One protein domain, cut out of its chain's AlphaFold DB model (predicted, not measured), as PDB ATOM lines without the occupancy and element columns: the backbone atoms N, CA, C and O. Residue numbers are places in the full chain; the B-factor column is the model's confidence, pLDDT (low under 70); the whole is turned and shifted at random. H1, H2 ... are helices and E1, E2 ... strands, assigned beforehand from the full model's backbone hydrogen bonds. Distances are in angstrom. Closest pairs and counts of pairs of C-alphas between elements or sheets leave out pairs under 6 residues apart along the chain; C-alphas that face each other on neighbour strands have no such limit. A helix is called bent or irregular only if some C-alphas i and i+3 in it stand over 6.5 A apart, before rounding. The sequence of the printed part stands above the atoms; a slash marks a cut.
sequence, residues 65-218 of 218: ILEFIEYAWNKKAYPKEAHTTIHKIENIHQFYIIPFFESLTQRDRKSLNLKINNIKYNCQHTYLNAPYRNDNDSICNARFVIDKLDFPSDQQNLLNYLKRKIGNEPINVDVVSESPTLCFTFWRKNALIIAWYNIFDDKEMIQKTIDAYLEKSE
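This is residues 65 to 218 of the 218 residues of an uncharacterized protein of Prevotella nigrescens (UniProt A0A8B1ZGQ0). One twisted sheet of seven strands curls round the helix H3 on one face, while the bent helix H1 runs over the other face, with its first arm near the edge strand E2 and its second near the other edge strand, E5. H2 crosses over E6 and E7, and the long hairpin E3 and E4 reaches out to one end of the longest axis. The printed part has 154 residues, with named elements in the order E1, E2, H1, E3, E4, H2, E5, E6, E7, H3. The class is mixed, helices and strands, and the sheet, E2 E1 E3 E4 E7 E6 E5, is all antiparallel. The whole is compact, with a radius of gyration of the C-alphas of 15.8 A and spans of 52 by 37 by 32 A.

Find C-alpha 65 at (-2.466, 2.967, -13.798); from there E1 runs 22.5 A to residue 73, and E2 is residues 77 to 79. H1, residues 86 to 105, was assigned as one helix by its hydrogen bonds but is bent: C-alphas 95 and 98 are 6.5 A apart. Its arms are H1a, residues 86 to 95, and H1b, residues 98 to 105. E3, residues 121 to 133, begins at C-alpha 121, (11.021, 8.136, 3.005), and spans 36.4 A; E4, residues 139 to 150, spans 34.8 A. H2, residues 153 to 166, is irregular, with C-alphas 154 and 157 8.5 A apart. E5 is residues 171 to 173, E6 181 to 188 and E7 191 to 198. H3, residues 203 to 216, ends at (-5.155, 14.522, -11.282).

Look first at E1 and E2, a hairpin with N 72 and O 78 2.8 A apart. E1 pairs with E3 at N 69 and O 125, 2.8 A, and E3 with E4 at N 126 and O 146, 2.8 A. E4 and E7 are antiparallel neighbours, with N 147 and O 194 within hydrogen-bond range at 2.8 A. E5, E6 and E7 form a meander, each strand the antiparallel neighbour of the one before, with N 173 and O 183 at 2.9 A and N 193 and O 186 at 2.9 A. E2, H1 and E3 make a split strand-helix-strand unit, two strands running the same way with E1 between them, and its crossover is left-handed. Three layers, helices on both faces of the sheet, put H1a, H1b and H2 on one face and H3 on the other. H1a runs across the strands at a height over the sheet of 9.1 A; its closest C-alphas to E2 are Ile 86 and Ala 77, 6.2 A. For H1b and E5 they are Ser 103 and Val 173, 6.9 A, and for H2 and E6 Ile 166 and Phe 186, 6.0 A. The sheet curls round H3, where the C-alphas of Thr 209 and Ala 130 of E3 are 7.4 A apart. Every O i to N i+4 pair is within hydrogen-bond range in H1a, H1b and H3; in H2 it is 8 of 10.

The C-alphas farthest apart, of Asn 113 and Asp 137, are 51.8 A apart. The printed part has no cut. The link from H1 to E3, residues 106 to 120, is long. Residues 217 to 218 are under 70 in pLDDT; the mean of the printed part is 89.1.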
ATOM      1  N   ILE A  65      -3.216   3.478 -14.945       92.44
ATOM      2  CA  ILE A  65      -2.466   2.967 -13.798       92.44
ATOM      3  C   ILE A  65      -2.514   1.439 -13.863       92.44
ATOM      4  O   ILE A  65      -3.586   0.840 -13.793       92.44
ATOM      5  N   LEU A  66      -1.356   0.823 -14.082       91.69
ATOM      6  CA  LEU A  66      -1.195  -0.630 -14.076       91.69
ATOM      7  C   LEU A  66      -0.916  -1.156 -12.672       91.69
ATOM      8  O   LEU A  66      -1.327  -2.263 -12.342       91.69
ATOM      9  N   GLU A  67      -0.218  -0.363 -11.865       93.12
ATOM     10  CA  GLU A  67       0.093  -0.684 -10.481       93.12
ATOM     11  C   GLU A  67       0.230   0.590  -9.657       93.12
ATOM     12  O   GLU A  67       0.714   1.610 -10.151       93.12
ATOM     13  N   PHE A  68      -0.189   0.502  -8.399       92.81
ATOM     14  CA  PHE A  68      -0.044   1.545  -7.403       92.81
ATOM     15  C   PHE A  68       0.307   0.900  -6.062       92.81
ATOM     16  O   PHE A  68      -0.351  -0.054  -5.650       92.81
ATOM     17  N   ILE A  69       1.363   1.384  -5.413       94.19
ATOM     18  CA  ILE A  69       1.829   0.888  -4.118       94.19
ATOM     19  C   ILE A  69       2.227   2.076  -3.248       94.19
ATOM     20  O   ILE A  69       3.103   2.858  -3.615       94.19
ATOM     21  N   GLU A  70       1.651   2.162  -2.053       95.56
ATOM     22  CA  GLU A  70       2.085   3.108  -1.025       95.56
ATOM     23  C   GLU A  70       2.841   2.389   0.088       95.56
ATOM     24  O   GLU A  70       2.375   1.389   0.647       95.56
ATOM     25  N   TYR A  71       4.014   2.906   0.441       96.06
ATOM     26  CA  TYR A  71       4.828   2.336   1.507       96.06
ATOM     27  C   TYR A  71       5.733   3.375   2.168       96.06
ATOM     28  O   TYR A  71       6.039   4.418   1.599       96.06
ATOM     29  N   ALA A  72       6.203   3.063   3.372       96.06
ATOM     30  CA  ALA A  72       7.286   3.776   4.031       96.06
ATOM     31  C   ALA A  72       8.537   2.894   4.101       96.06
ATOM     32  O   ALA A  72       8.460   1.676   4.274       96.06
ATOM     33  N   TRP A  73       9.704   3.518   3.993       96.00
ATOM     34  CA  TRP A  73      10.993   2.881   4.199       96.00
ATOM     35  C   TRP A  73      11.705   3.510   5.392       96.00
ATOM     36  O   TRP A  73      11.983   4.710   5.419       96.00
ATOM     37  N   ASN A  74      12.036   2.684   6.382       94.50
ATOM     38  CA  ASN A  74      12.891   3.065   7.504       94.50
ATOM     39  C   ASN A  74      13.678   1.839   7.961       94.50
ATOM     40  O   ASN A  74      13.237   1.105   8.848       94.50
ATOM     41  N   LYS A  75      14.813   1.586   7.297       91.06
ATOM     42  CA  LYS A  75      15.649   0.371   7.419       91.06
ATOM     43  C   LYS A  75      14.954  -0.946   7.037       91.06
ATOM     44  O   LYS A  75      15.643  -1.920   6.767       91.06
ATOM     45  N   LYS A  76      13.623  -0.971   7.029       93.69
ATOM     46  CA  LYS A  76      12.751  -2.040   6.551       93.69
ATOM     47  C   LYS A  76      11.535  -1.439   5.847       93.69
ATOM     48  O   LYS A  76      11.223  -0.259   6.043       93.69
ATOM     49  N   ALA A  77      10.869  -2.263   5.044       94.25
ATOM     50  CA  ALA A  77       9.657  -1.902   4.326       94.25
ATOM     51  C   ALA A  77       8.428  -1.906   5.245       94.25
ATOM     52  O   ALA A  77       8.234  -2.821   6.047       94.25
ATOM     53  N   TYR A  78       7.576  -0.900   5.074       94.06
ATOM     54  CA  TYR A  78       6.284  -0.775   5.736       94.06
ATOM     55  C   TYR A  78       5.216  -0.486   4.673       94.06
ATOM     56  O   TYR A  78       5.023   0.677   4.316       94.06
ATOM     57  N   PRO A  79       4.551  -1.511   4.113       93.69
ATOM     58  CA  PRO A  79       3.450  -1.290   3.183       93.69
ATOM     59  C   PRO A  79       2.282  -0.603   3.896       93.69
ATOM     60  O   PRO A  79       1.991  -0.907   5.053       93.69
ATOM     61  N   LYS A  80       1.594   0.304   3.202       90.94
ATOM     62  CA  LYS A  80       0.359   0.917   3.709       90.94
ATOM     63  C   LYS A  80      -0.848  -0.008   3.522       90.94
ATOM     64  O   LYS A  80      -1.760  -0.005   4.342       90.94
ATOM     65  N   GLU A  81      -0.828  -0.825   2.472       84.19
ATOM     66  CA  GLU A  81      -1.869  -1.804   2.161       84.19
ATOM     67  C   GLU A  81      -1.432  -3.225   2.534       84.19
ATOM     68  O   GLU A  81      -0.341  -3.667   2.170       84.19
ATOM     69  N   ALA A  82      -2.309  -3.980   3.199       72.44
ATOM     70  CA  ALA A  82      -1.995  -5.312   3.724       72.44
ATOM     71  C   ALA A  82      -1.612  -6.348   2.646       72.44
ATOM     72  O   ALA A  82      -0.913  -7.313   2.942       72.44
ATOM     73  N   HIS A  83      -2.060  -6.162   1.401       77.19
ATOM     74  CA  HIS A  83      -1.825  -7.104   0.300       77.19
ATOM     75  C   HIS A  83      -0.511  -6.852  -0.452       77.19
ATOM     76  O   HIS A  83      -0.103  -7.671  -1.277       77.19
ATOM     77  N   THR A  84       0.170  -5.735  -0.180       83.38
ATOM     78  CA  THR A  84       1.437  -5.416  -0.839       83.38
ATOM     79  C   THR A  84       2.538  -6.358  -0.357       83.38
ATOM     80  O   THR A  84       2.825  -6.464   0.835       83.38
ATOM     81  N   THR A  85       3.213  -7.022  -1.293       88.94
ATOM     82  CA  THR A  85       4.312  -7.935  -0.967       88.94
ATOM     83  C   THR A  85       5.551  -7.165  -0.502       88.94
ATOM     84  O   THR A  85       6.133  -6.402  -1.271       88.94
ATOM     85  N   ILE A  86       6.018  -7.421   0.725       91.69
ATOM     86  CA  ILE A  86       7.222  -6.791   1.309       91.69
ATOM     87  C   ILE A  86       8.445  -6.925   0.389       91.69
ATOM     88  O   ILE A  86       9.106  -5.932   0.099       91.69
ATOM     89  N   HIS A  87       8.679  -8.124  -0.150       92.81
ATOM     90  CA  HIS A  87       9.780  -8.398  -1.081       92.81
ATOM     91  C   HIS A  87       9.767  -7.481  -2.316       92.81
ATOM     92  O   HIS A  87      10.810  -7.117  -2.855       92.81
ATOM     93  N   LYS A  88       8.581  -7.061  -2.775       92.25
ATOM     94  CA  LYS A  88       8.466  -6.127  -3.896       92.25
ATOM     95  C   LYS A  88       8.985  -4.738  -3.524       92.25
ATOM     96  O   LYS A  88       9.727  -4.146  -4.302       92.25
ATOM     97  N   ILE A  89       8.643  -4.252  -2.332       94.25
ATOM     98  CA  ILE A  89       9.149  -2.978  -1.808       94.25
ATOM     99  C   ILE A  89      10.667  -3.039  -1.624       94.25
ATOM    100  O   ILE A  89      11.371  -2.106  -2.004       94.25
ATOM    101  N   GLU A  90      11.182  -4.140  -1.076       94.81
ATOM    102  CA  GLU A  90      12.624  -4.345  -0.897       94.81
ATOM    103  C   GLU A  90      13.368  -4.320  -2.237       94.81
ATOM    104  O   GLU A  90      14.392  -3.648  -2.349       94.81
ATOM    105  N   ASN A  91      12.810  -4.942  -3.279       93.00
ATOM    106  CA  ASN A  91      13.366  -4.874  -4.629       93.00
ATOM    107  C   ASN A  91      13.340  -3.456  -5.209       93.00
ATOM    108  O   ASN A  91      14.333  -3.026  -5.792       93.00
ATOM    109  N   ILE A  92      12.243  -2.709  -5.041       92.94
ATOM    110  CA  ILE A  92      12.182  -1.303  -5.473       92.94
ATOM    111  C   ILE A  92      13.282  -0.501  -4.766       92.94
ATOM    112  O   ILE A  92      14.056   0.212  -5.408       92.94
ATOM    113  N   HIS A  93      13.415  -0.670  -3.449       93.44
ATOM    114  CA  HIS A  93      14.446   0.009  -2.676       93.44
ATOM    115  C   HIS A  93      15.860  -0.339  -3.167       93.44
ATOM    116  O   HIS A  93      16.660   0.558  -3.433       93.44
ATOM    117  N   GLN A  94      16.160  -1.629  -3.324       91.56
ATOM    118  CA  GLN A  94      17.491  -2.120  -3.669       91.56
ATOM    119  C   GLN A  94      17.905  -1.791  -5.106       91.56
ATOM    120  O   GLN A  94      19.063  -1.443  -5.331       91.56
ATOM    121  N   PHE A  95      16.992  -1.914  -6.071       90.12
ATOM    122  CA  PHE A  95      17.333  -1.839  -7.495       90.12
ATOM    123  C   PHE A  95      17.008  -0.495  -8.150       90.12
ATOM    124  O   PHE A  95      17.584  -0.193  -9.191       90.12
ATOM    125  N   TYR A  96      16.152   0.331  -7.544       91.75
ATOM    126  CA  TYR A  96      15.791   1.644  -8.090       91.75
ATOM    127  C   TYR A  96      16.248   2.773  -7.164       91.75
ATOM    128  O   TYR A  96      17.058   3.618  -7.550       91.75
ATOM    129  N   ILE A  97      15.801   2.759  -5.907       94.12
ATOM    130  CA  ILE A  97      15.999   3.896  -4.998       94.12
ATOM    131  C   ILE A  97      17.456   4.034  -4.532       94.12
ATOM    132  O   ILE A  97      18.006   5.137  -4.563       94.12
ATOM    133  N   ILE A  98      18.118   2.942  -4.125       92.19
ATOM    134  CA  ILE A  98      19.538   2.984  -3.734       92.19
ATOM    135  C   ILE A  98      20.420   3.453  -4.906       92.19
ATOM    136  O   ILE A  98      21.143   4.436  -4.713       92.19
ATOM    137  N   PRO A  99      20.363   2.846  -6.112       91.62
ATOM    138  CA  PRO A  99      21.190   3.273  -7.241       91.62
ATOM    139  C   PRO A  99      20.950   4.727  -7.652       91.62
ATOM    140  O   PRO A  99      21.900   5.436  -7.987       91.62
ATOM    141  N   PHE A 100      19.705   5.202  -7.566       94.31
ATOM    142  CA  PHE A 100      19.369   6.609  -7.774       94.31
ATOM    143  C   PHE A 100      20.128   7.532  -6.810       94.31
ATOM    144  O   PHE A 100      20.834   8.451  -7.240       94.31
ATOM    145  N   PHE A 101      20.045   7.276  -5.500       92.50
ATOM    146  CA  PHE A 101      20.761   8.086  -4.512       92.50
ATOM    147  C   PHE A 101      22.276   7.935  -4.622       92.50
ATOM    148  O   PHE A 101      23.004   8.905  -4.398       92.50
ATOM    149  N   GLU A 102      22.778   6.753  -4.973       90.69
ATOM    150  CA  GLU A 102      24.203   6.542  -5.215       90.69
ATOM    151  C   GLU A 102      24.695   7.381  -6.385       90.69
ATOM    152  O   GLU A 102      25.692   8.085  -6.227       90.69
ATOM    153  N   SER A 103      23.971   7.384  -7.505       90.31
ATOM    154  CA  SER A 103      24.295   8.212  -8.667       90.31
ATOM    155  C   SER A 103      24.316   9.700  -8.307       90.31
ATOM    156  O   SER A 103      25.290  10.410  -8.579       90.31
ATOM    157  N   LEU A 104      23.295  10.172  -7.583       89.88
ATOM    158  CA  LEU A 104      23.218  11.571  -7.177       89.88
ATOM    159  C   LEU A 104      24.279  11.961  -6.152       89.88
ATOM    160  O   LEU A 104      24.772  13.080  -6.201       89.88
ATOM    161  N   THR A 105      24.654  11.098  -5.215       87.50
ATOM    162  CA  THR A 105      25.555  11.480  -4.113       87.50
ATOM    163  C   THR A 105      27.005  11.061  -4.321       87.50
ATOM    164  O   THR A 105      27.856  11.464  -3.531       87.50
ATOM    165  N   GLN A 106      27.332  10.314  -5.384       83.62
ATOM    166  CA  GLN A 106      28.643   9.678  -5.579       83.62
ATOM    167  C   GLN A 106      29.837  10.613  -5.334       83.62
ATOM    168  O   GLN A 106      30.793  10.233  -4.657       83.62
ATOM    169  N   ARG A 107      29.786  11.840  -5.869       81.81
ATOM    170  CA  ARG A 107      30.878  12.827  -5.758       81.81
ATOM    171  C   ARG A 107      30.977  13.472  -4.374       81.81
ATOM    172  O   ARG A 107      32.071  13.821  -3.948       81.81
ATOM    173  N   ASP A 108      29.857  13.573  -3.666       81.56
ATOM    174  CA  ASP A 108      29.719  14.337  -2.419       81.56
ATOM    175  C   ASP A 108      29.553  13.425  -1.185       81.56
ATOM    176  O   ASP A 108      29.396  13.886  -0.058       81.56
ATOM    177  N   ARG A 109      29.602  12.099  -1.361       73.50
ATOM    178  CA  ARG A 109      29.279  11.113  -0.314       73.50
ATOM    179  C   ARG A 109      30.119  11.286   0.957       73.50
ATOM    180  O   ARG A 109      29.588  11.168   2.059       73.50
ATOM    181  N   LYS A 110      31.417  11.587   0.809       74.19
ATOM    182  CA  LYS A 110      32.339  11.803   1.940       74.19
ATOM    183  C   LYS A 110      32.047  13.102   2.692       74.19
ATOM    184  O   LYS A 110      32.064  13.092   3.916       74.19
ATOM    185  N   SER A 111      31.772  14.195   1.980       72.25
ATOM    186  CA  SER A 111      31.507  15.501   2.597       72.25
ATOM    187  C   SER A 111      30.139  15.555   3.275       72.25
ATOM    188  O   SER A 111      29.970  16.275   4.253       72.25
ATOM    189  N   LEU A 112      29.176  14.765   2.798       70.31
ATOM    190  CA  LEU A 112      27.825  14.734   3.354       70.31
ATOM    191  C   LEU A 112      27.656  13.748   4.519       70.31
ATOM    192  O   LEU A 112      26.589  13.722   5.126       70.31
ATOM    193  N   ASN A 113      28.665  12.912   4.810       73.19
ATOM    194  CA  ASN A 113      28.574  11.807   5.778       73.19
ATOM    195  C   ASN A 113      27.283  10.967   5.600       73.19
ATOM    196  O   ASN A 113      26.677  10.487   6.561       73.19
ATOM    197  N   LEU A 114      26.821  10.830   4.350       75.31
ATOM    198  CA  LEU A 114      25.547  10.195   4.029       75.31
ATOM    199  C   LEU A 114      25.710   8.683   3.952       75.31
ATOM    200  O   LEU A 114      26.480   8.143   3.152       75.31
ATOM    201  N   LYS A 115      24.902   7.987   4.749       83.19
ATOM    202  CA  LYS A 115      24.682   6.547   4.629       83.19
ATOM    203  C   LYS A 115      23.368   6.338   3.887       83.19
ATOM    204  O   LYS A 115      22.309   6.490   4.480       83.19
ATOM    205  N   ILE A 116      23.443   5.996   2.602       81.81
ATOM    206  CA  ILE A 116      22.271   5.826   1.722       81.81
ATOM    207  C   ILE A 116      21.286   4.792   2.286       81.81
ATOM    208  O   ILE A 116      20.083   5.022   2.293       81.81
ATOM    209  N   ASN A 117      21.795   3.730   2.912       79.94
ATOM    210  CA  ASN A 117      20.977   2.707   3.575       79.94
ATOM    211  C   ASN A 117      20.181   3.235   4.792       79.94
ATOM    212  O   ASN A 117      19.309   2.539   5.304       79.94
ATOM    213  N   ASN A 118      20.485   4.444   5.280       86.44
ATOM    214  CA  ASN A 118      19.785   5.088   6.396       86.44
ATOM    215  C   ASN A 118      18.751   6.126   5.935       86.44
ATOM    216  O   ASN A 118      18.128   6.769   6.785       86.44
ATOM    217  N   ILE A 119      18.587   6.337   4.625       90.56
ATOM    218  CA  ILE A 119      17.569   7.252   4.105       90.56
ATOM    219  C   ILE A 119      16.195   6.713   4.500       90.56
ATOM    220  O   ILE A 119      15.946   5.508   4.444       90.56
ATOM    221  N   LYS A 120      15.323   7.617   4.940       95.00
ATOM    222  CA  LYS A 120      13.940   7.319   5.297       95.00
ATOM    223  C   LYS A 120      13.040   8.098   4.358       95.00
ATOM    224  O   LYS A 120      13.331   9.253   4.061       95.00
ATOM    225  N   TYR A 121      11.961   7.483   3.907       96.38
ATOM    226  CA  TYR A 121      11.021   8.136   3.005       96.38
ATOM    227  C   TYR A 121       9.673   7.423   3.023       96.38
ATOM    228  O   TYR A 121       9.597   6.228   3.308       96.38
ATOM    229  N   ASN A 122       8.619   8.154   2.687       96.50
ATOM    230  CA  ASN A 122       7.367   7.590   2.208       96.50
ATOM    231  C   ASN A 122       7.404   7.598   0.681       96.50
ATOM    232  O   ASN A 122       7.957   8.523   0.090       96.50
ATOM    233  N   CYS A 123       6.852   6.571   0.053       96.62
ATOM    234  CA  CYS A 123       6.844   6.409  -1.388       96.62
ATOM    235  C   CYS A 123       5.434   6.104  -1.878       96.62
ATOM    236  O   CYS A 123       4.769   5.209  -1.349       96.62
ATOM    237  N   GLN A 124       5.030   6.806  -2.930       95.81
ATOM    238  CA  GLN A 124       3.936   6.407  -3.808       95.81
ATOM    239  C   GLN A 124       4.574   5.911  -5.108       95.81
ATOM    240  O   GLN A 124       5.118   6.704  -5.877       95.81
ATOM    241  N   HIS A 125       4.587   4.594  -5.292       95.81
ATOM    242  CA  HIS A 125       5.106   3.933  -6.484       95.81
ATOM    243  C   HIS A 125       3.954   3.663  -7.448       95.81
ATOM    244  O   HIS A 125       3.014   2.945  -7.104       95.81
ATOM    245  N   THR A 126       4.043   4.203  -8.657       95.56
ATOM    246  CA  THR A 126       2.997   4.091  -9.674       95.56
ATOM    247  C   THR A 126       3.599   3.600 -10.981       95.56
ATOM    248  O   THR A 126       4.498   4.230 -11.530       95.56
ATOM    249  N   TYR A 127       3.067   2.508 -11.524       94.88
ATOM    250  CA  TYR A 127       3.403   2.032 -12.863       94.88
ATOM    251  C   TYR A 127       2.310   2.445 -13.846       94.88
ATOM    252  O   TYR A 127       1.141   2.074 -13.689       94.88
ATOM    253  N   LEU A 128       2.683   3.212 -14.864       94.00
ATOM    254  CA  LEU A 128       1.772   3.758 -15.861       94.00
ATOM    255  C   LEU A 128       1.967   3.105 -17.226       94.00
ATOM    256  O   LEU A 128       3.069   2.721 -17.618       94.00
ATOM    257  N   ASN A 129       0.867   3.041 -17.970       93.00
ATOM    258  CA  ASN A 129       0.843   2.746 -19.393       93.00
ATOM    259  C   ASN A 129       0.195   3.912 -20.135       93.00
ATOM    260  O   ASN A 129      -0.995   4.177 -19.945       93.00
ATOM    261  N   ALA A 130       0.962   4.561 -21.001       91.38
ATOM    262  CA  ALA A 130       0.519   5.662 -21.838       91.38
ATOM    263  C   ALA A 130       0.481   5.212 -23.306       91.38
ATOM    264  O   ALA A 130       1.542   5.009 -23.909       91.38
ATOM    265  N   PRO A 131      -0.707   4.990 -23.891       88.12
ATOM    266  CA  PRO A 131      -0.821   4.802 -25.326       88.12
ATOM    267  C   PRO A 131      -0.423   6.081 -26.072       88.12
ATOM    268  O   PRO A 131      -0.816   7.182 -25.696       88.12
ATOM    269  N   TYR A 132       0.316   5.930 -27.164       83.44
ATOM    270  CA  TYR A 132       0.670   7.023 -28.068       83.44
ATOM    271  C   TYR A 132       0.647   6.532 -29.513       83.44
ATOM    272  O   TYR A 132       0.758   5.330 -29.762       83.44
ATOM    273  N   ARG A 133       0.490   7.442 -30.476       82.12
ATOM    274  CA  ARG A 133       0.680   7.090 -31.887       82.12
ATOM    275  C   ARG A 133       2.116   7.374 -32.287       82.12
ATOM    276  O   ARG A 133       2.649   8.433 -31.968       82.12
ATOM    277  N   ASN A 134       2.730   6.414 -32.963       77.75
ATOM    278  CA  ASN A 134       4.029   6.615 -33.591       77.75
ATOM    279  C   ASN A 134       3.876   7.252 -34.984       77.75
ATOM    280  O   ASN A 134       2.762   7.494 -35.452       77.75
ATOM    281  N   ASP A 135       4.997   7.473 -35.668       76.94
ATOM    282  CA  ASP A 135       5.029   8.120 -36.991       76.94
ATOM    283  C   ASP A 135       4.291   7.344 -38.088       76.94
ATOM    284  O   ASP A 135       3.897   7.915 -39.100       76.94
ATOM    285  N   ASN A 136       4.076   6.045 -37.875       82.25
ATOM    286  CA  ASN A 136       3.333   5.170 -38.779       82.25
ATOM    287  C   ASN A 136       1.848   5.067 -38.389       82.25
ATOM    288  O   ASN A 136       1.198   4.075 -38.724       82.25
ATOM    289  N   ASP A 137       1.331   6.022 -37.606       76.25
ATOM    290  CA  ASP A 137      -0.036   6.047 -37.067       76.25
ATOM    291  C   ASP A 137      -0.431   4.797 -36.252       76.25
ATOM    292  O   ASP A 137      -1.603   4.579 -35.930       76.25
ATOM    293  N   SER A 138       0.544   3.972 -35.862       80.06
ATOM    294  CA  SER A 138       0.310   2.764 -35.076       80.06
ATOM    295  C   SER A 138       0.245   3.106 -33.592       80.06
ATOM    296  O   SER A 138       1.038   3.906 -33.091       80.06
ATOM    297  N   ILE A 139      -0.687   2.477 -32.871       82.31
ATOM    298  CA  ILE A 139      -0.817   2.653 -31.422       82.31
ATOM    299  C   ILE A 139       0.295   1.865 -30.725       82.31
ATOM    300  O   ILE A 139       0.301   0.632 -30.714       82.31
ATOM    301  N   CYS A 140       1.219   2.593 -30.115       83.88
ATOM    302  CA  CYS A 140       2.260   2.085 -29.238       83.88
ATOM    303  C   CYS A 140       1.897   2.358 -27.774       83.88
ATOM    304  O   CYS A 140       0.971   3.109 -27.476       83.88
ATOM    305  N   ASN A 141       2.616   1.727 -26.846       88.25
ATOM    306  CA  ASN A 141       2.451   1.964 -25.416       88.25
ATOM    307  C   ASN A 141       3.806   2.268 -24.793       88.25
ATOM    308  O   ASN A 141       4.699   1.425 -24.847       88.25
ATOM    309  N   ALA A 142       3.920   3.429 -24.159       90.50
ATOM    310  CA  ALA A 142       5.025   3.728 -23.269       90.50
ATOM    311  C   ALA A 142       4.663   3.238 -21.868       90.50
ATOM    312  O   ALA A 142       3.573   3.516 -21.357       90.50
ATOM    313  N   ARG A 143       5.571   2.484 -21.251       93.50
ATOM    314  CA  ARG A 143       5.388   1.958 -19.898       93.50
ATOM    315  C   ARG A 143       6.511   2.450 -19.015       93.50
ATOM    316  O   ARG A 143       7.678   2.212 -19.309       93.50
ATOM    317  N   PHE A 144       6.148   3.120 -17.935       94.81
ATOM    318  CA  PHE A 144       7.109   3.808 -17.091       94.81
ATOM    319  C   PHE A 144       6.621   3.880 -15.651       94.81
ATOM    320  O   PHE A 144       5.425   3.787 -15.368       94.81
ATOM    321  N   VAL A 145       7.574   4.012 -14.741       96.00
ATOM    322  CA  VAL A 145       7.349   4.072 -13.300       96.00
ATOM    323  C   VAL A 145       7.559   5.498 -12.817       96.00
ATOM    324  O   VAL A 145       8.479   6.181 -13.264       96.00
ATOM    325  N   ILE A 146       6.725   5.916 -11.871       97.12
ATOM    326  CA  ILE A 146       6.888   7.128 -11.082       97.12
ATOM    327  C   ILE A 146       7.034   6.710  -9.621       97.12
ATOM    328  O   ILE A 146       6.119   6.112  -9.059       97.12
ATOM    329  N   ASP A 147       8.154   7.061  -9.000       97.50
ATOM    330  CA  ASP A 147       8.317   7.026  -7.550       97.50
ATOM    331  C   ASP A 147       8.232   8.458  -7.020       97.50
ATOM    332  O   ASP A 147       9.091   9.298  -7.304       97.50
ATOM    333  N   LYS A 148       7.188   8.748  -6.247       97.19
ATOM    334  CA  LYS A 148       7.047  10.016  -5.530       97.19
ATOM    335  C   LYS A 148       7.489   9.823  -4.086       97.19
ATOM    336  O   LYS A 148       6.846   9.080  -3.346       97.19
ATOM    337  N   LEU A 149       8.580  10.483  -3.703       97.25
ATOM    338  CA  LEU A 149       9.197  10.359  -2.387       97.25
ATOM    339  C   LEU A 149       8.946  11.590  -1.515       97.25
ATOM    340  O   LEU A 149       9.307  12.707  -1.886       97.25
ATOM    341  N   ASP A 150       8.437  11.352  -0.311       95.31
ATOM    342  CA  ASP A 150       8.314  12.347   0.753       95.31
ATOM    343  C   ASP A 150       9.265  12.000   1.902       95.31
ATOM    344  O   ASP A 150       9.298  10.867   2.387       95.31
ATOM    345  N   PHE A 151      10.041  12.979   2.363       94.56
ATOM    346  CA  PHE A 151      11.043  12.768   3.408       94.56
ATOM    347  C   PHE A 151      10.527  13.220   4.779       94.56
ATOM    348  O   PHE A 151       9.881  14.266   4.876       94.56
ATOM    349  N   PRO A 152      10.844  12.484   5.859       91.50
ATOM    350  CA  PRO A 152      10.565  12.942   7.211       91.50
ATOM    351  C   PRO A 152      11.440  14.150   7.583       91.50
ATOM    352  O   PRO A 152      12.547  14.342   7.069       91.50
ATOM    353  N   SER A 153      10.946  14.969   8.513       87.12
ATOM    354  CA  SER A 153      11.583  16.226   8.933       87.12
ATOM    355  C   SER A 153      12.946  16.043   9.613       87.12
ATOM    356  O   SER A 153      13.765  16.961   9.613       87.12
ATOM    357  N   ASP A 154      13.243  14.849  10.137       88.81
ATOM    358  CA  ASP A 154      14.528  14.513  10.761       88.81
ATOM    359  C   ASP A 154      15.681  14.341   9.747       88.81
ATOM    360  O   ASP A 154      16.823  14.109  10.147       88.81
ATOM    361  N   GLN A 155      15.420  14.490   8.440       88.19
ATOM    362  CA  GLN A 155      16.413  14.376   7.360       88.19
ATOM    363  C   GLN A 155      16.678  15.697   6.614       88.19
ATOM    364  O   GLN A 155      17.073  15.693   5.446       88.19
ATOM    365  N   GLN A 156      16.531  16.841   7.292       86.81
ATOM    366  CA  GLN A 156      16.617  18.172   6.672       86.81
ATOM    367  C   GLN A 156      17.929  18.436   5.908       86.81
ATOM    368  O   GLN A 156      17.911  19.050   4.843       86.81
ATOM    369  N   ASN A 157      19.071  17.941   6.400       85.81
ATOM    370  CA  ASN A 157      20.361  18.110   5.717       85.81
ATOM    371  C   ASN A 157      20.392  17.410   4.349       85.81
ATOM    372  O   ASN A 157      20.865  17.990   3.369       85.81
ATOM    373  N   LEU A 158      19.859  16.186   4.271       86.81
ATOM    374  CA  LEU A 158      19.725  15.450   3.014       86.81
ATOM    375  C   LEU A 158      18.737  16.158   2.085       86.81
ATOM    376  O   LEU A 158      19.042  16.368   0.913       86.81
ATOM    377  N   LEU A 159      17.588  16.572   2.619       89.50
ATOM    378  CA  LEU A 159      16.558  17.275   1.861       89.50
ATOM    379  C   LEU A 159      17.103  18.558   1.216       89.50
ATOM    380  O   LEU A 159      16.935  18.770   0.016       89.50
ATOM    381  N   ASN A 160      17.813  19.382   1.987       89.31
ATOM    382  CA  ASN A 160      18.429  20.615   1.497       89.31
ATOM    383  C   ASN A 160      19.473  20.332   0.408       89.31
ATOM    384  O   ASN A 160      19.533  21.042  -0.598       89.31
ATOM    385  N   TYR A 161      20.272  19.274   0.577       89.31
ATOM    386  CA  TYR A 161      21.232  18.848  -0.436       89.31
ATOM    387  C   TYR A 161      20.543  18.446  -1.750       89.31
ATOM    388  O   TYR A 161      20.934  18.926  -2.816       89.31
ATOM    389  N   LEU A 162      19.506  17.605  -1.682       91.38
ATOM    390  CA  LEU A 162      18.771  17.130  -2.856       91.38
ATOM    391  C   LEU A 162      18.032  18.272  -3.566       91.38
ATOM    392  O   LEU A 162      18.088  18.357  -4.791       91.38
ATOM    393  N   LYS A 163      17.401  19.189  -2.818       91.81
ATOM    394  CA  LYS A 163      16.755  20.390  -3.377       91.81
ATOM    395  C   LYS A 163      17.736  21.258  -4.155       91.81
ATOM    396  O   LYS A 163      17.447  21.637  -5.284       91.81
ATOM    397  N   ARG A 164      18.929  21.496  -3.600       89.88
ATOM    398  CA  ARG A 164      19.985  22.261  -4.279       89.88
ATOM    399  C   ARG A 164      20.505  21.565  -5.539       89.88
ATOM    400  O   ARG A 164      20.906  22.244  -6.477       89.88
ATOM    401  N   LYS A 165      20.560  20.231  -5.544       90.06
ATOM    402  CA  LYS A 165      21.151  19.458  -6.644       90.06
ATOM    403  C   LYS A 165      20.203  19.230  -7.820       90.06
ATOM    404  O   LYS A 165      20.671  19.186  -8.950       90.06
ATOM    405  N   ILE A 166      18.916  19.042  -7.541       92.25
ATOM    406  CA  ILE A 166      17.916  18.636  -8.535       92.25
ATOM    407  C   ILE A 166      17.140  19.845  -9.065       92.25
ATOM    408  O   ILE A 166      16.941  19.956 -10.268       92.25
ATOM    409  N   GLY A 167      16.752  20.779  -8.189       88.06
ATOM    410  CA  GLY A 167      15.873  21.886  -8.567       88.06
ATOM    411  C   GLY A 167      14.472  21.427  -9.001       88.06
ATOM    412  O   GLY A 167      14.073  20.283  -8.792       88.06
ATOM    413  N   ASN A 168      13.700  22.341  -9.584       89.56
ATOM    414  CA  ASN A 168      12.318  22.059  -9.995       89.56
ATOM    415  C   ASN A 168      12.211  21.593 -11.456       89.56
ATOM    416  O   ASN A 168      11.162  21.106 -11.863       89.56
ATOM    417  N   GLU A 169      13.278  21.738 -12.243       90.62
ATOM    418  CA  GLU A 169      13.307  21.300 -13.638       90.62
ATOM    419  C   GLU A 169      13.771  19.837 -13.752       90.62
ATOM    420  O   GLU A 169      14.672  19.422 -13.020       90.62
ATOM    421  N   PRO A 170      13.209  19.043 -14.682       92.69
ATOM    422  CA  PRO A 170      13.613  17.650 -14.867       92.69
ATOM    423  C   PRO A 170      15.053  17.465 -15.339       92.69
ATOM    424  O   PRO A 170      15.384  17.672 -16.510       92.69
ATOM    425  N   ILE A 171      15.893  16.930 -14.454       94.06
ATOM    426  CA  ILE A 171      17.270  16.545 -14.771       94.06
ATOM    427  C   ILE A 171      17.378  15.040 -15.013       94.06
ATOM    428  O   ILE A 171      16.727  14.240 -14.345       94.06
ATOM    429  N   ASN A 172      18.229  14.640 -15.956       93.19
ATOM    430  CA  ASN A 172      18.548  13.227 -16.158       93.19
ATOM    431  C   ASN A 172      19.535  12.754 -15.085       93.19
ATOM    432  O   ASN A 172      20.511  13.447 -14.790       93.19
ATOM    433  N   VAL A 173      19.313  11.553 -14.555       90.69
ATOM    434  CA  VAL A 173      20.211  10.901 -13.599       90.69
ATOM    435  C   VAL A 173      20.817   9.674 -14.264       90.69
ATOM    436  O   VAL A 173      20.105   8.802 -14.757       90.69
ATOM    437  N   ASP A 174      22.147   9.620 -14.290       88.69
ATOM    438  CA  ASP A 174      22.905   8.505 -14.860       88.69
ATOM    439  C   ASP A 174      22.922   7.340 -13.862       88.69
ATOM    440  O   ASP A 174      23.840   7.196 -13.049       88.69
ATOM    441  N   VAL A 175      21.829   6.579 -13.831       86.56
ATOM    442  CA  VAL A 175      21.684   5.407 -12.968       86.56
ATOM    443  C   VAL A 175      22.147   4.170 -13.725       86.56
ATOM    444  O   VAL A 175      21.680   3.883 -14.824       86.56
ATOM    445  N   VAL A 176      23.049   3.407 -13.113       78.44
ATOM    446  CA  VAL A 176      23.469   2.113 -13.652       78.44
ATOM    447  C   VAL A 176      22.309   1.130 -13.506       78.44
ATOM    448  O   VAL A 176      21.933   0.788 -12.388       78.44
ATOM    449  N   SER A 177      21.764   0.677 -14.633       73.56
ATOM    450  CA  SER A 177      20.698  -0.324 -14.699       73.56
ATOM    451  C   SER A 177      21.107  -1.489 -15.599       73.56
ATOM    452  O   SER A 177      21.837  -1.312 -16.575       73.56
ATOM    453  N   GLU A 178      20.634  -2.690 -15.271       70.31
ATOM    454  CA  GLU A 178      20.809  -3.888 -16.104       70.31
ATOM    455  C   GLU A 178      19.848  -3.915 -17.306       70.31
ATOM    456  O   GLU A 178      20.032  -4.695 -18.240       70.31
ATOM    457  N   SER A 179      18.831  -3.051 -17.301       73.31
ATOM    458  CA  SER A 179      17.860  -2.871 -18.379       73.31
ATOM    459  C   SER A 179      18.082  -1.532 -19.099       73.31
ATOM    460  O   SER A 179      18.683  -0.624 -18.517       73.31
ATOM    461  N   PRO A 180      17.603  -1.364 -20.350       78.81
ATOM    462  CA  PRO A 180      17.698  -0.108 -21.099       78.81
ATOM    463  C   PRO A 180      16.716   0.943 -20.550       78.81
ATOM    464  O   PRO A 180      15.796   1.387 -21.234       78.81
ATOM    465  N   THR A 181      16.903   1.305 -19.284       86.81
ATOM    466  CA  THR A 181      16.058   2.223 -18.526       86.81
ATOM    467  C   THR A 181      16.801   3.534 -18.326       86.81
ATOM    468  O   THR A 181      17.958   3.545 -17.908       86.81
ATOM    469  N   LEU A 182      16.126   4.640 -18.610       92.56
ATOM    470  CA  LEU A 182      16.564   5.985 -18.277       92.56
ATOM    471  C   LEU A 182      15.849   6.480 -17.021       92.56
ATOM    472  O   LEU A 182      14.736   6.053 -16.707       92.56
ATOM    473  N   CYS A 183      16.491   7.419 -16.328       94.81
ATOM    474  CA  CYS A 183      15.928   8.086 -15.165       94.81
ATOM    475  C   CYS A 183      15.998   9.606 -15.321       94.81
ATOM    476  O   CYS A 183      17.040  10.160 -15.687       94.81
ATOM    477  N   PHE A 184      14.896  10.286 -15.012       96.38
ATOM    478  CA  PHE A 184      14.925  11.712 -14.701       96.38
ATOM    479  C   PHE A 184      14.202  11.997 -13.390       96.38
ATOM    480  O   PHE A 184      13.390  11.203 -12.918       96.38
ATOM    481  N   THR A 185      14.518  13.137 -12.787       97.62
ATOM    482  CA  THR A 185      13.973  13.527 -11.488       97.62
ATOM    483  C   THR A 185      13.797  15.033 -11.385       97.62
ATOM    484  O   THR A 185      14.524  15.791 -12.030       97.62
ATOM    485  N   PHE A 186      12.819  15.453 -10.587       96.50
ATOM    486  CA  PHE A 186      12.515  16.852 -10.298       96.50
ATOM    487  C   PHE A 186      11.759  16.976  -8.975       96.50
ATOM    488  O   PHE A 186      11.164  16.014  -8.482       96.50
ATOM    489  N   TRP A 187      11.765  18.175  -8.400       95.38
ATOM    490  CA  TRP A 187      10.918  18.502  -7.257       95.38
ATOM    491  C   TRP A 187       9.542  18.997  -7.704       95.38
ATOM    492  O   TRP A 187       9.440  19.896  -8.537       95.38
ATOM    493  N   ARG A 188       8.479  18.475  -7.078       91.50
ATOM    494  CA  ARG A 188       7.124  19.038  -7.158       91.50
ATOM    495  C   ARG A 188       6.605  19.286  -5.746       91.50
ATOM    496  O   ARG A 188       6.439  18.358  -4.957       91.50
ATOM    497  N   LYS A 189       6.361  20.558  -5.415       88.25
ATOM    498  CA  LYS A 189       6.043  21.009  -4.048       88.25
ATOM    499  C   LYS A 189       7.112  20.510  -3.055       88.25
ATOM    500  O   LYS A 189       8.253  20.961  -3.105       88.25
ATOM    501  N   ASN A 190       6.756  19.582  -2.168       88.50
ATOM    502  CA  ASN A 190       7.653  19.004  -1.164       88.50
ATOM    503  C   ASN A 190       8.045  17.548  -1.444       88.50
ATOM    504  O   ASN A 190       8.757  16.968  -0.627       88.50
ATOM    505  N   ALA A 191       7.633  17.001  -2.588       94.25
ATOM    506  CA  ALA A 191       7.917  15.631  -2.975       94.25
ATOM    507  C   ALA A 191       8.984  15.582  -4.073       94.25
ATOM    508  O   ALA A 191       8.997  16.408  -4.996       94.25
ATOM    509  N   LEU A 192       9.867  14.595  -3.979       97.12
ATOM    510  CA  LEU A 192      10.828  14.280  -5.024       97.12
ATOM    511  C   LEU A 192      10.195  13.282  -5.988       97.12
ATOM    512  O   LEU A 192       9.806  12.193  -5.575       97.12
ATOM    513  N   ILE A 193      10.110  13.643  -7.263       97.75
ATOM    514  CA  ILE A 193       9.576  12.774  -8.309       97.75
ATOM    515  C   ILE A 193      10.741  12.101  -9.022       97.75
ATOM    516  O   ILE A 193      11.668  12.778  -9.476       97.75
ATOM    517  N   ILE A 194      10.702  10.779  -9.134       97.44
ATOM    518  CA  ILE A 194      11.668   9.977  -9.884       97.44
ATOM    519  C   ILE A 194      10.895   9.216 -10.952       97.44
ATOM    520  O   ILE A 194       9.953   8.492 -10.642       97.44
ATOM    521  N   ALA A 195      11.286   9.387 -12.208       97.19
ATOM    522  CA  ALA A 195      10.671   8.720 -13.342       97.19
ATOM    523  C   ALA A 195      11.648   7.717 -13.953       97.19
ATOM    524  O   ALA A 195      12.784   8.082 -14.267       97.19
ATOM    525  N   TRP A 196      11.192   6.483 -14.164       95.81
ATOM    526  CA  TRP A 196      11.942   5.414 -14.825       95.81
ATOM    527  C   TRP A 196      11.211   4.982 -16.085       95.81
ATOM    528  O   TRP A 196      10.058   4.563 -16.018       95.81
ATOM    529  N   TYR A 197      11.871   5.066 -17.231       93.94
ATOM    530  CA  TYR A 197      11.252   4.832 -18.535       93.94
ATOM    531  C   TYR A 197      12.243   4.169 -19.486       93.94
ATOM    532  O   TYR A 197      13.449   4.157 -19.233       93.94
ATOM    533  N   ASN A 198      11.748   3.580 -20.572       90.94
ATOM    534  CA  ASN A 198      12.613   2.929 -21.544       90.94
ATOM    535  C   ASN A 198      13.431   3.971 -22.328       90.94
ATOM    536  O   ASN A 198      12.920   5.032 -22.674       90.94
ATOM    537  N   ILE A 199      14.684   3.657 -22.667       88.81
ATOM    538  CA  ILE A 199      15.544   4.517 -23.500       88.81
ATOM    539  C   ILE A 199      14.949   4.847 -24.877       88.81
ATOM    540  O   ILE A 199      15.342   5.840 -25.486       88.81
ATOM    541  N   PHE A 200      14.039   4.012 -25.382       87.25
ATOM    542  CA  PHE A 200      13.379   4.214 -26.671       87.25
ATOM    543  C   PHE A 200      12.110   5.071 -26.583       87.25
ATOM    544  O   PHE A 200      11.583   5.452 -27.625       87.25
ATOM    545  N   ASP A 201      11.618   5.366 -25.378       87.38
ATOM    546  CA  ASP A 201      10.432   6.200 -25.196       87.38
ATOM    547  C   ASP A 201      10.799   7.694 -25.245       87.38
ATOM    548  O   ASP A 201      11.849   8.123 -24.758       87.38
ATOM    549  N   ASP A 202       9.905   8.507 -25.810       87.25
ATOM    550  CA  ASP A 202      10.071   9.960 -25.880       87.25
ATOM    551  C   ASP A 202       9.918  10.601 -24.492       87.25
ATOM    552  O   ASP A 202       8.815  10.684 -23.945       87.25
ATOM    553  N   LYS A 203      11.030  11.112 -23.946       89.50
ATOM    554  CA  LYS A 203      11.071  11.789 -22.644       89.50
ATOM    555  C   LYS A 203      10.041  12.917 -22.533       89.50
ATOM    556  O   LYS A 203       9.470  13.080 -21.457       89.50
ATOM    557  N   GLU A 204       9.814  13.705 -23.584       90.12
ATOM    558  CA  GLU A 204       8.887  14.840 -23.516       90.12
ATOM    559  C   GLU A 204       7.442  14.353 -23.347       90.12
ATOM    560  O   GLU A 204       6.699  14.867 -22.508       90.12
ATOM    561  N   MET A 205       7.066  13.301 -24.076       90.19
ATOM    562  CA  MET A 205       5.765  12.648 -23.929       90.19
ATOM    563  C   MET A 205       5.597  11.993 -22.550       90.19
ATOM    564  O   MET A 205       4.547  12.158 -21.918       90.19
ATOM    565  N   ILE A 206       6.637  11.318 -22.042       92.50
ATOM    566  CA  ILE A 206       6.645  10.786 -20.671       92.50
ATOM    567  C   ILE A 206       6.411  11.916 -19.669       92.50
ATOM    568  O   ILE A 206       5.512  11.821 -18.837       92.50
ATOM    569  N   GLN A 207       7.172  13.007 -19.765       93.00
ATOM    570  CA  GLN A 207       7.071  14.140 -18.850       93.00
ATOM    571  C   GLN A 207       5.673  14.774 -18.872       93.00
ATOM    572  O   GLN A 207       5.071  14.916 -17.812       93.00
ATOM    573  N   LYS A 208       5.103  15.044 -20.056       91.75
ATOM    574  CA  LYS A 208       3.723  15.552 -20.193       91.75
ATOM    575  C   LYS A 208       2.697  14.619 -19.543       91.75
ATOM    576  O   LYS A 208       1.740  15.077 -18.921       91.75
ATOM    577  N   THR A 209       2.891  13.306 -19.666       92.44
ATOM    578  CA  THR A 209       2.003  12.317 -19.040       92.44
ATOM    579  C   THR A 209       2.147  12.306 -17.519       92.44
ATOM    580  O   THR A 209       1.142  12.227 -16.815       92.44
ATOM    581  N   ILE A 210       3.375  12.419 -17.001       93.56
ATOM    582  CA  ILE A 210       3.638  12.539 -15.561       93.56
ATOM    583  C   ILE A 210       2.984  13.802 -15.005       93.56
ATOM    584  O   ILE A 210       2.319  13.723 -13.976       93.56
ATOM    585  N   ASP A 211       3.125  14.940 -15.681       92.31
ATOM    586  CA  ASP A 211       2.531  16.200 -15.236       92.31
ATOM    587  C   ASP A 211       1.003  16.094 -15.151       92.31
ATOM    588  O   ASP A 211       0.428  16.412 -14.107       92.31
ATOM    589  N   ALA A 212       0.366  15.522 -16.178       91.38
ATOM    590  CA  ALA A 212      -1.073  15.260 -16.190       91.38
ATOM    591  C   ALA A 212      -1.516  14.250 -15.112       91.38
ATOM    592  O   ALA A 212      -2.603  14.376 -14.545       91.38
ATOM    593  N   TYR A 213      -0.701  13.231 -14.822       91.38
ATOM    594  CA  TYR A 213      -0.967  12.284 -13.735       91.38
ATOM    595  C   TYR A 213      -0.909  12.964 -12.369       91.38
ATOM    596  O   TYR A 213      -1.828  12.805 -11.564       91.38
ATOM    597  N   LEU A 214       0.140  13.749 -12.128       90.38
ATOM    598  CA  LEU A 214       0.345  14.432 -10.859       90.38
ATOM    599  C   LEU A 214      -0.736  15.492 -10.612       90.38
ATOM    600  O   LEU A 214      -1.201  15.597  -9.483       90.38
ATOM    601  N   GLU A 215      -1.198  16.208 -11.642       88.25
ATOM    602  CA  GLU A 215      -2.328  17.147 -11.539       88.25
ATOM    603  C   GLU A 215      -3.649  16.475 -11.150       88.25
ATOM    604  O   GLU A 215      -4.400  17.035 -10.364       88.25
ATOM    605  N   LYS A 216      -3.937  15.267 -11.655       79.62
ATOM    606  CA  LYS A 216      -5.155  14.522 -11.282       79.62
ATOM    607  C   LYS A 216      -5.101  13.922  -9.875       79.62
ATOM    608  O   LYS A 216      -6.135  13.517  -9.353       79.62
ATOM    609  N   SER A 217      -3.902  13.767  -9.316       65.88
ATOM    610  CA  SER A 217      -3.676  13.161  -7.998       65.88
ATOM    611  C   SER A 217      -3.641  14.171  -6.845       65.88
ATOM    612  O   SER A 217      -3.529  13.761  -5.689       65.88
ATOM    613  N   GLU A 218      -3.678  15.467  -7.168       61.69
ATOM    614  CA  GLU A 218      -3.734  16.597  -6.229       61.69
ATOM    615  C   GLU A 218      -5.175  17.062  -6.001       61.69
ATOM    616  O   GLU A 218      -5.457  17.452  -4.844       61.69
TER     617      GLU A 218